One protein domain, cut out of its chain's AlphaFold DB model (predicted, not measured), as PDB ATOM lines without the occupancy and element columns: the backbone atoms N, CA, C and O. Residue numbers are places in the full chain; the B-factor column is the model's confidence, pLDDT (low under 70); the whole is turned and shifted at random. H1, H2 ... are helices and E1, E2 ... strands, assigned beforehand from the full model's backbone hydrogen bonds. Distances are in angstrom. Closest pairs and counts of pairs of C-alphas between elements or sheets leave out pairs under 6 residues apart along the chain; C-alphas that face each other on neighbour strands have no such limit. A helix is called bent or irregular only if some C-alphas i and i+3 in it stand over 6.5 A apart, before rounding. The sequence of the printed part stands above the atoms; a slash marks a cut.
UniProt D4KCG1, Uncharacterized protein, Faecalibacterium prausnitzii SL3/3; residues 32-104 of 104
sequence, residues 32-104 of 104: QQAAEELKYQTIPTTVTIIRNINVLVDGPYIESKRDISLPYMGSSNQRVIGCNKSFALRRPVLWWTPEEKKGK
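What this domain is: This is residues 32 to 104 of the 104 residues of an uncharacterized protein of Faecalibacterium prausnitzii SL3/3 (UniProt D4KCG1). A small, short-stranded sheet sits in the middle of a loose, drawn-out chain: the hairpin of E1 and E2, with the short E3 beside E2. H1 and H2 make a corner toward one end of the long axis, H4 lies at the other end, H3 grazes the sheet, and a wide loop of residues 59 to 78 joins E1 to E2. The printed part has 73 residues, with four named helices and three named strands in the order H1 H2 E1 E2 H3 E3 H4; the class is mixed, helices and strands. The sheet's order is E1 E2 E3, with E1 and E2 antiparallel. The whole is loose, with a radius of gyration of the C-alphas of 14.7 A, and elongated, spanning 45 by 28 by 16 A.

How they stand to each other: H1, residues 32 to 39, touches H2, residues 45 to 51, at a steep tilt of 61 degrees, opposite ways; their closest C-alphas, of Ala 34 and Thr 46, are 5.2 A apart. E1, residues 55 to 58, and E2, residues 79 to 82, form an antiparallel hairpin at 154 degrees, with N 56 and O 81 at 2.9 A and N 81 and O 56 at 2.8 A, both within hydrogen-bond range. H3, residues 83 to 89, only grazes the sheet with its residues 83 to 86. H2 and H3 only just touch, with 3 pairs of C-alphas within 8 A, and are about perpendicular at 79 degrees; their closest C-alphas, of Ile 50 and Cys 83, are 7.0 A apart. E3, residues 94 to 96, and E2 meet only at a point, where C-alphas 81 and 94 face each other at 4.4 A. H4, residues 98 to 103, touches no helix and is not on the sheet. In H1, H2 and H3 every O i to N i+4 pair is within hydrogen-bond range; in H4 0 of 2 are, beside 2 of 3 O i to N i+3 pairs.

Where its parts are: H1 begins at C-alpha 32, (206.642, 128.510, 97.292), and measures 10.5 A; H2 measures 10.0 A. E1 measures 9.3 A from C-alpha 55, (200.080, 137.642, 111.712). E2 measures 9.7 A, H3 9.9 A and E3 5.4 A. H4 measures 10.5 A and ends at C-alpha 103, (208.519, 138.700, 131.376); it is neither bent nor irregular, but only just: C-alphas 100 and 103 are 6.0 A apart.

The domain as a whole: The two C-alphas farthest apart, of Gln 41 and Lys 104, are 47.5 A apart. The printed part has no cut, and Lys 104 is the chain's last residue. The link from E1 to E2, 20 residues, is long; the other links are tight. Mean pLDDT of the printed part is 90.7, and residues 101 to 104 are under 70.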
ATOM      1  N   GLN A  32     206.466 129.379  98.453       94.94
ATOM      2  CA  GLN A  32     206.642 128.510  97.292       94.94
ATOM      3  C   GLN A  32     205.385 128.502  96.410       94.94
ATOM      4  O   GLN A  32     205.478 128.759  95.211       94.94
ATOM      5  N   GLN A  33     204.204 128.320  97.006       94.31
ATOM      6  CA  GLN A  33     202.928 128.370  96.292       94.31
ATOM      7  C   GLN A  33     202.713 129.732  95.613       94.31
ATOM      8  O   GLN A  33     202.313 129.798  94.453       94.31
ATOM      9  N   ALA A  34     203.031 130.833  96.298       92.38
ATOM     10  CA  ALA A  34     202.982 132.170  95.714       92.38
ATOM     11  C   ALA A  34     203.928 132.331  94.509       92.38
ATOM     12  O   ALA A  34     203.558 132.953  93.512       92.38
ATOM     13  N   ALA A  35     205.144 131.782  94.582       92.31
ATOM     14  CA  ALA A  35     206.096 131.815  93.475       92.31
ATOM     15  C   ALA A  35     205.601 130.997  92.271       92.31
ATOM     16  O   ALA A  35     205.752 131.426  91.126       92.31
ATOM     17  N   GLU A  36     204.970 129.850  92.520       94.00
ATOM     18  CA  GLU A  36     204.358 129.016  91.486       94.00
ATOM     19  C   GLU A  36     203.174 129.714  90.814       94.00
ATOM     20  O   GLU A  36     203.123 129.762  89.586       94.00
ATOM     21  N   GLU A  37     202.272 130.333  91.584       92.88
ATOM     22  CA  GLU A  37     201.146 131.101  91.037       92.88
ATOM     23  C   GLU A  37     201.625 132.194  90.064       92.88
ATOM     24  O   GLU A  37     201.115 132.325  88.949       92.88
ATOM     25  N   LEU A  38     202.671 132.933  90.452       89.38
ATOM     26  CA  LEU A  38     203.277 133.962  89.606       89.38
ATOM     27  C   LEU A  38     203.937 133.374  88.353       89.38
ATOM     28  O   LEU A  38     203.792 133.930  87.263       89.38
ATOM     29  N   LYS A  39     204.644 132.246  88.488       91.81
ATOM     30  CA  LYS A  39     205.320 131.567  87.372       91.81
ATOM     31  C   LYS A  39     204.330 131.081  86.316       91.81
ATOM     32  O   LYS A  39     204.597 131.220  85.126       91.81
ATOM     33  N   TYR A  40     203.204 130.514  86.741       89.44
ATOM     34  CA  TYR A  40     202.188 129.957  85.847       89.44
ATOM     35  C   TYR A  40     201.119 130.977  85.425       89.44
ATOM     36  O   TYR A  40     200.120 130.587  84.825       89.44
ATOM     37  N   GLN A  41     201.325 132.271  85.712       82.62
ATOM     38  CA  GLN A  41     200.392 133.364  85.400       82.62
ATOM     39  C   GLN A  41     198.964 133.103  85.904       82.62
ATOM     40  O   GLN A  41     197.981 133.548  85.306       82.62
ATOM     41  N   THR A  42     198.833 132.373  87.011       82.56
ATOM     42  CA  THR A  42     197.540 132.189  87.659       82.56
ATOM     43  C   THR A  42     197.202 133.431  88.481       82.56
ATOM     44  O   THR A  42     198.046 134.290  88.748       82.56
ATOM     45  N   ILE A  43     195.934 133.566  88.876       81.56
ATOM     46  CA  ILE A  43     195.521 134.650  89.771       81.56
ATOM     47  C   ILE A  43     196.296 134.479  91.092       81.56
ATOM     48  O   ILE A  43     196.120 133.444  91.736       81.56
ATOM     49  N   PRO A  44     197.112 135.461  91.528       83.19
ATOM     50  CA  PRO A  44     198.047 135.284  92.639       83.19
ATOM     51  C   PRO A  44     197.330 135.406  93.992       83.19
ATOM     52  O   PRO A  44     197.429 136.409  94.715       83.19
ATOM     53  N   THR A  45     196.521 134.397  94.315       91.44
ATOM     54  CA  THR A  45     195.684 134.375  95.514       91.44
ATOM     55  C   THR A  45     196.514 134.325  96.784       91.44
ATOM     56  O   THR A  45     196.229 135.073  97.719       91.44
ATOM     57  N   THR A  46     197.583 133.534  96.794       92.38
ATOM     58  CA  THR A  46     198.443 133.347  97.960       92.38
ATOM     59  C   THR A  46     199.210 134.628  98.260       92.38
ATOM     60  O   THR A  46     199.180 135.118  99.389       92.38
ATOM     61  N   VAL A  47     199.778 135.273  97.234       90.38
ATOM     62  CA  VAL A  47     200.408 136.601  97.372       90.38
ATOM     63  C   VAL A  47     199.417 137.615  97.940       90.38
ATOM     64  O   VAL A  47     199.752 138.361  98.860       90.38
ATOM     65  N   THR A  48     198.189 137.637  97.413       92.69
ATOM     66  CA  THR A  48     197.142 138.553  97.883       92.69
ATOM     67  C   THR A  48     196.836 138.315  99.357       92.69
ATOM     68  O   THR A  48     196.741 139.272 100.119       92.69
ATOM     69  N   ILE A  49     196.711 137.060  99.777       94.38
ATOM     70  CA  ILE A  49     196.420 136.708 101.163       94.38
ATOM     71  C   ILE A  49     197.562 137.142 102.086       94.38
ATOM     72  O   ILE A  49     197.324 137.935 102.995       94.38
ATOM     73  N   ILE A  50     198.797 136.689 101.837       92.00
ATOM     74  CA  ILE A  50     199.920 136.931 102.757       92.00
ATOM     75  C   ILE A  50     200.206 138.437 102.876       92.00
ATOM     76  O   ILE A  50     200.484 138.924 103.968       92.00
ATOM     77  N   ARG A  51     200.069 139.211 101.788       91.06
ATOM     78  CA  ARG A  51     200.247 140.678 101.819       91.06
ATOM     79  C   ARG A  51     199.164 141.427 102.589       91.06
ATOM     80  O   ARG A  51     199.377 142.583 102.938       91.06
ATOM     81  N   ASN A  52     198.009 140.808 102.815       94.56
ATOM     82  CA  ASN A  52     196.873 141.443 103.474       94.56
ATOM     83  C   ASN A  52     196.649 140.945 104.904       94.56
ATOM     84  O   ASN A  52     195.658 141.349 105.504       94.56
ATOM     85  N   ILE A  53     197.542 140.142 105.487       96.56
ATOM     86  CA  ILE A  53     197.472 139.720 106.897       96.56
ATOM     87  C   ILE A  53     198.625 140.312 107.719       96.56
ATOM     88  O   ILE A  53     199.675 140.650 107.179       96.56
ATOM     89  N   ASN A  54     198.423 140.469 109.028       97.69
ATOM     90  CA  ASN A  54     199.447 140.979 109.949       97.69
ATOM     91  C   ASN A  54     200.232 139.839 110.591       97.69
ATOM     92  O   ASN A  54     201.456 139.935 110.724       97.69
ATOM     93  N   VAL A  55     199.520 138.784 110.990       97.69
ATOM     94  CA  VAL A  55     200.080 137.642 111.712       97.69
ATOM     95  C   VAL A  55     199.623 136.343 111.059       97.69
ATOM     96  O   VAL A  55     198.433 136.141 110.809       97.69
ATOM     97  N   LEU A  56     200.580 135.461 110.796       97.81
ATOM     98  CA  LEU A  56     200.356 134.100 110.329       97.81
ATOM     99  C   LEU A  56     200.696 133.142 111.468       97.81
ATOM    100  O   LEU A  56     201.819 133.167 111.967       97.81
ATOM    101  N   VAL A  57     199.755 132.284 111.848       97.50
ATOM    102  CA  VAL A  57     200.071 131.095 112.636       97.50
ATOM    103  C   VAL A  57     200.225 129.931 111.674       97.50
ATOM    104  O   VAL A  57     199.267 129.516 111.016       97.50
ATOM    105  N   ASP A  58     201.459 129.465 111.552       97.06
ATOM    106  CA  ASP A  58     201.873 128.573 110.480       97.06
ATOM    107  C   ASP A  58     202.135 127.141 110.969       97.06
ATOM    108  O   ASP A  58     202.347 126.889 112.156       97.06
ATOM    109  N   GLY A  59     202.079 126.197 110.030       97.06
ATOM    110  CA  GLY A  59     202.279 124.769 110.270       97.06
ATOM    111  C   GLY A  59     201.031 124.012 110.761       97.06
ATOM    112  O   GLY A  59     200.102 124.603 111.331       97.06
ATOM    113  N   PRO A  60     200.989 122.685 110.541       97.25
ATOM    114  CA  PRO A  60     199.832 121.863 110.872       97.25
ATOM    115  C   PRO A  60     199.702 121.675 112.382       97.25
ATOM    116  O   PRO A  60     200.693 121.676 113.115       97.25
ATOM    117  N   TYR A  61     198.477 121.443 112.843       96.81
ATOM    118  CA  TYR A  61     198.253 120.972 114.203       96.81
ATOM    119  C   TYR A  61     198.704 119.512 114.340       96.81
ATOM    120  O   TYR A  61     198.334 118.664 113.527       96.81
ATOM    121  N   ILE A  62     199.492 119.219 115.375       97.81
ATOM    122  CA  ILE A  62     200.003 117.874 115.662       97.81
ATOM    123  C   ILE A  62     199.608 117.487 117.089       97.81
ATOM    124  O   ILE A  62     200.124 118.060 118.045       97.81
ATOM    125  N   GLU A  63     198.745 116.473 117.236       97.88
ATOM    126  CA  GLU A  63     198.208 116.042 118.541       97.88
ATOM    127  C   GLU A  63     199.314 115.630 119.527       97.88
ATOM    128  O   GLU A  63     199.279 116.012 120.691       97.88
ATOM    129  N   SER A  64     200.358 114.929 119.067       98.19
ATOM    130  CA  SER A  64     201.494 114.537 119.921       98.19
ATOM    131  C   SER A  64     202.348 115.714 120.406       98.19
ATOM    132  O   SER A  64     203.170 115.551 121.304       98.19
ATOM    133  N   LYS A  65     202.163 116.897 119.814       97.56
ATOM    134  CA  LYS A  65     202.819 118.156 120.185       97.56
ATOM    135  C   LYS A  65     201.838 119.161 120.783       97.56
ATOM    136  O   LYS A  65     202.183 120.337 120.897       97.56
ATOM    137  N   ARG A  66     200.620 118.725 121.114       97.06
ATOM    138  CA  ARG A  66     199.581 119.576 121.683       97.06
ATOM    139  C   ARG A  66     200.067 120.198 122.986       97.06
ATOM    140  O   ARG A  66     200.494 119.492 123.895       97.06
ATOM    141  N   ASP A  67     199.934 121.514 123.089       94.62
ATOM    142  CA  ASP A  67     200.247 122.254 124.307       94.62
ATOM    143  C   ASP A  67     199.298 123.448 124.441       94.62
ATOM    144  O   ASP A  67     199.419 124.455 123.749       94.62
ATOM    145  N   ILE A  68     198.335 123.325 125.357       91.75
ATOM    146  CA  ILE A  68     197.306 124.345 125.613       91.75
ATOM    147  C   ILE A  68     197.855 125.584 126.334       91.75
ATOM    148  O   ILE A  68     197.136 126.567 126.505       91.75
ATOM    149  N   SER A  69     199.103 125.533 126.805       92.25
ATOM    150  CA  SER A  69     199.752 126.657 127.470       92.25
ATOM    151  C   SER A  69     200.372 127.646 126.481       92.25
ATOM    152  O   SER A  69     200.774 128.734 126.911       92.25
ATOM    153  N   LEU A  70     200.441 127.297 125.189       91.25
ATOM    154  CA  LEU A  70     200.962 128.138 124.116       91.25
ATOM    155  C   LEU A  70     199.899 129.153 123.657       91.25
ATOM    156  O   LEU A  70     198.859 128.777 123.119       91.25
ATOM    157  N   PRO A  71     200.139 130.464 123.819       90.69
ATOM    158  CA  PRO A  71     199.338 131.495 123.180       90.69
ATOM    159  C   PRO A  71     199.265 131.299 121.664       90.69
ATOM    160  O   PRO A  71     200.279 131.092 121.000       90.69
ATOM    161  N   TYR A  72     198.052 131.423 121.121       92.62
ATOM    162  CA  TYR A  72     197.761 131.453 119.681       92.62
ATOM    163  C   TYR A  72     198.047 130.158 118.901       92.62
ATOM    164  O   TYR A  72     197.709 130.087 117.720       92.62
ATOM    165  N   MET A  73     198.630 129.136 119.528       93.44
ATOM    166  CA  MET A  73     199.052 127.890 118.883       93.44
ATOM    167  C   MET A  73     198.455 126.690 119.607       93.44
ATOM    168  O   MET A  73     198.358 126.676 120.828       93.44
ATOM    169  N   GLY A  74     198.055 125.674 118.844       92.94
ATOM    170  CA  GLY A  74     197.544 124.422 119.401       92.94
ATOM    171  C   GLY A  74     198.645 123.390 119.641       92.94
ATOM    172  O   GLY A  74     198.494 122.528 120.507       92.94
ATOM    173  N   SER A  75     199.747 123.470 118.891       96.12
ATOM    174  CA  SER A  75     200.870 122.538 118.988       96.12
ATOM    175  C   SER A  75     202.228 123.232 118.858       96.12
ATOM    176  O   SER A  75     202.382 124.209 118.129       96.12
ATOM    177  N   SER A  76     203.241 122.702 119.546       96.00
ATOM    178  CA  SER A  76     204.566 123.334 119.695       96.00
ATOM    179  C   SER A  76     205.414 123.411 118.421       96.00
ATOM    180  O   SER A  76     206.460 124.052 118.414       96.00
ATOM    181  N   ASN A  77     204.988 122.768 117.331       95.94
ATOM    182  CA  ASN A  77     205.614 122.914 116.015       95.94
ATOM    183  C   ASN A  77     205.136 124.143 115.233       95.94
ATOM    184  O   ASN A  77     205.721 124.437 114.194       95.94
ATOM    185  N   GLN A  78     204.047 124.780 115.661       97.19
ATOM    186  CA  GLN A  78     203.521 125.959 114.985       97.19
ATOM    187  C   GLN A  78     204.374 127.184 115.327       97.19
ATOM    188  O   GLN A  78     205.054 127.209 116.356       97.19
ATOM    189  N   ARG A  79     204.350 128.204 114.465       96.94
ATOM    190  CA  ARG A  79     205.030 129.484 114.716       96.94
ATOM    191  C   ARG A  79     204.048 130.633 114.548       96.94
ATOM    192  O   ARG A  79     203.217 130.613 113.646       96.94
ATOM    193  N   VAL A  80     204.184 131.667 115.375       97.38
ATOM    194  CA  VAL A  80     203.445 132.929 115.222       97.38
ATOM    195  C   VAL A  80     204.349 133.926 114.503       97.38
ATOM    196  O   VAL A  80     205.312 134.433 115.077       97.38
ATOM    197  N   ILE A  81     204.075 134.190 113.230       97.56
ATOM    198  CA  ILE A  81     204.932 134.961 112.322       97.56
ATOM    199  C   ILE A  81     204.315 136.328 112.042       97.56
ATOM    200  O   ILE A  81     203.150 136.434 111.671       97.56
ATOM    201  N   GLY A  82     205.116 137.389 112.152       97.69
ATOM    202  CA  GLY A  82     204.714 138.745 111.782       97.69
ATOM    203  C   GLY A  82     204.973 139.006 110.301       97.69
ATOM    204  O   GLY A  82     206.125 139.182 109.896       97.69
ATOM    205  N   CYS A  83     203.923 139.077 109.484       95.62
ATOM    206  CA  CYS A  83     204.034 139.118 108.024       95.62
ATOM    207  C   CYS A  83     204.748 140.380 107.518       95.62
ATOM    208  O   CYS A  83     205.673 140.272 106.717       95.62
ATOM    209  N   ASN A  84     204.407 141.565 108.041       92.19
ATOM    210  CA  ASN A  84     205.022 142.832 107.613       92.19
ATOM    211  C   ASN A  84     206.548 142.837 107.808       92.19
ATOM    212  O   ASN A  84     207.298 143.140 106.878       92.19
ATOM    213  N   LYS A  85     207.016 142.449 109.004       95.12
ATOM    214  CA  LYS A  85     208.455 142.334 109.302       95.12
ATOM    215  C   LYS A  85     209.115 141.255 108.442       95.12
ATOM    216  O   LYS A  85     210.223 141.459 107.951       95.12
ATOM    217  N   SER A  86     208.422 140.137 108.234       96.19
ATOM    218  CA  SER A  86     208.940 139.013 107.452       96.19
ATOM    219  C   SER A  86     209.147 139.369 105.980       96.19
ATOM    220  O   SER A  86     210.163 139.003 105.393       96.19
ATOM    221  N   PHE A  87     208.240 140.152 105.388       90.81
ATOM    222  CA  PHE A  87     208.414 140.670 104.031       90.81
ATOM    223  C   PHE A  87     209.579 141.645 103.919       90.81
ATOM    224  O   PHE A  87     210.387 141.517 103.000       90.81
ATOM    225  N   ALA A  88     209.688 142.591 104.857       92.88
ATOM    226  CA  ALA A  88     210.773 143.568 104.857       92.88
ATOM    227  C   ALA A  88     212.152 142.891 104.925       92.88
ATOM    228  O   ALA A  88     213.081 143.308 104.238       92.88
ATOM    229  N   LEU A  89     212.269 141.813 105.708       95.81
ATOM    230  CA  LEU A  89     213.519 141.074 105.903       95.81
ATOM    231  C   LEU A  89     213.678 139.846 104.992       95.81
ATOM    232  O   LEU A  89     214.700 139.169 105.076       95.81
ATOM    233  N   ARG A  90     212.692 139.554 104.133       92.31
ATOM    234  CA  ARG A  90     212.657 138.391 103.224       92.31
ATOM    235  C   ARG A  90     212.905 137.040 103.909       92.31
ATOM    236  O   ARG A  90     213.498 136.139 103.325       92.31
ATOM    237  N   ARG A  91     212.449 136.896 105.152       95.06
ATOM    238  CA  ARG A  91     212.541 135.663 105.950       95.06
ATOM    239  C   ARG A  91     211.450 135.664 107.016       95.06
ATOM    240  O   ARG A  91     211.050 136.756 107.415       95.06
ATOM    241  N   PRO A  92     210.993 134.509 107.521       96.31
ATOM    242  CA  PRO A  92     210.044 134.496 108.627       96.31
ATOM    243  C   PRO A  92     210.644 135.188 109.861       96.31
ATOM    244  O   PRO A  92     211.789 134.945 110.256       96.31
ATOM    245  N   VAL A  93     209.861 136.084 110.454       97.12
ATOM    246  CA  VAL A  93     210.168 136.817 111.683       97.12
ATOM    247  C   VAL A  93     209.070 136.510 112.685       97.12
ATOM    248  O   VAL A  93     207.898 136.788 112.425       97.12
ATOM    249  N   LEU A  94     209.451 135.946 113.829       96.44
ATOM    250  CA  LEU A  94     208.504 135.613 114.885       96.44
ATOM    251  C   LEU A  94     207.883 136.898 115.447       96.44
ATOM    252  O   LEU A  94     208.581 137.874 115.729       96.44
ATOM    253  N   TRP A  95     206.555 136.906 115.535       95.75
ATOM    254  CA  TRP A  95     205.782 137.943 116.216       95.75
ATOM    255  C   TRP A  95     205.688 137.661 117.715       95.75
ATOM    256  O   TRP A  95     205.602 138.605 118.492       95.75
ATOM    257  N   TRP A  96     205.726 136.380 118.093       94.31
ATOM    258  CA  TRP A  96     205.707 135.931 119.478       94.31
ATOM    259  C   TRP A  96     206.543 134.665 119.662       94.31
ATOM    260  O   TRP A  96     206.584 133.822 118.757       94.31
ATOM    261  N   THR A  97     207.166 134.511 120.833       90.12
ATOM    262  CA  THR A  97     207.841 133.263 121.229       90.12
ATOM    263  C   THR A  97     207.472 132.811 122.651       90.12
ATOM    264  O   THR A  97     207.142 133.644 123.501       90.12
ATOM    265  N   PRO A  98     207.552 131.500 122.964       82.06
ATOM    266  CA  PRO A  98     207.297 130.985 124.315       82.06
ATOM    267  C   PRO A  98     208.141 131.631 125.414       82.06
ATOM    268  O   PRO A  98     207.687 131.754 126.551       82.06
ATOM    269  N   GLU A  99     209.349 132.080 125.087       78.94
ATOM    270  CA  GLU A  99     210.266 132.726 126.023       78.94
ATOM    271  C   GLU A  99     209.777 134.115 126.456       78.94
ATOM    272  O   GLU A  99     209.989 134.498 127.608       78.94
ATOM    273  N   GLU A 100     209.048 134.839 125.598       70.75
ATOM    274  CA  GLU A 100     208.471 136.156 125.920       70.75
ATOM    275  C   GLU A 100     207.410 136.079 127.031       70.75
ATOM    276  O   GLU A 100     207.099 137.079 127.678       70.75
ATOM    277  N   LYS A 101     206.889 134.877 127.316       57.19
ATOM    278  CA  LYS A 101     205.956 134.619 128.421       57.19
ATOM    279  C   LYS A 101     206.599 134.814 129.802       57.19
ATOM    280  O   LYS A 101     205.878 135.037 130.766       57.19
ATOM    281  N   LYS A 102     207.933 134.745 129.926       48.38
ATOM    282  CA  LYS A 102     208.634 134.841 131.226       48.38
ATOM    283  C   LYS A 102     208.779 136.270 131.771       48.38
ATOM    284  O   LYS A 102     209.337 136.433 132.851       48.38
ATOM    285  N   GLY A 103     208.315 137.285 131.040       47.66
ATOM    286  CA  GLY A 103     208.519 138.700 131.376       47.66
ATOM    287  C   GLY A 103     207.255 139.513 131.671       47.66
ATOM    288  O   GLY A 103     207.347 140.739 131.676       47.66
ATOM    289  N   LYS A 104     206.091 138.879 131.871       38.22
ATOM    290  CA  LYS A 104     204.840 139.550 132.263       38.22
ATOM    291  C   LYS A 104     204.221 138.902 133.488       38.22
ATOM    292  O   LYS A 104     204.214 137.653 133.532       38.22
TER     293      LYS A 104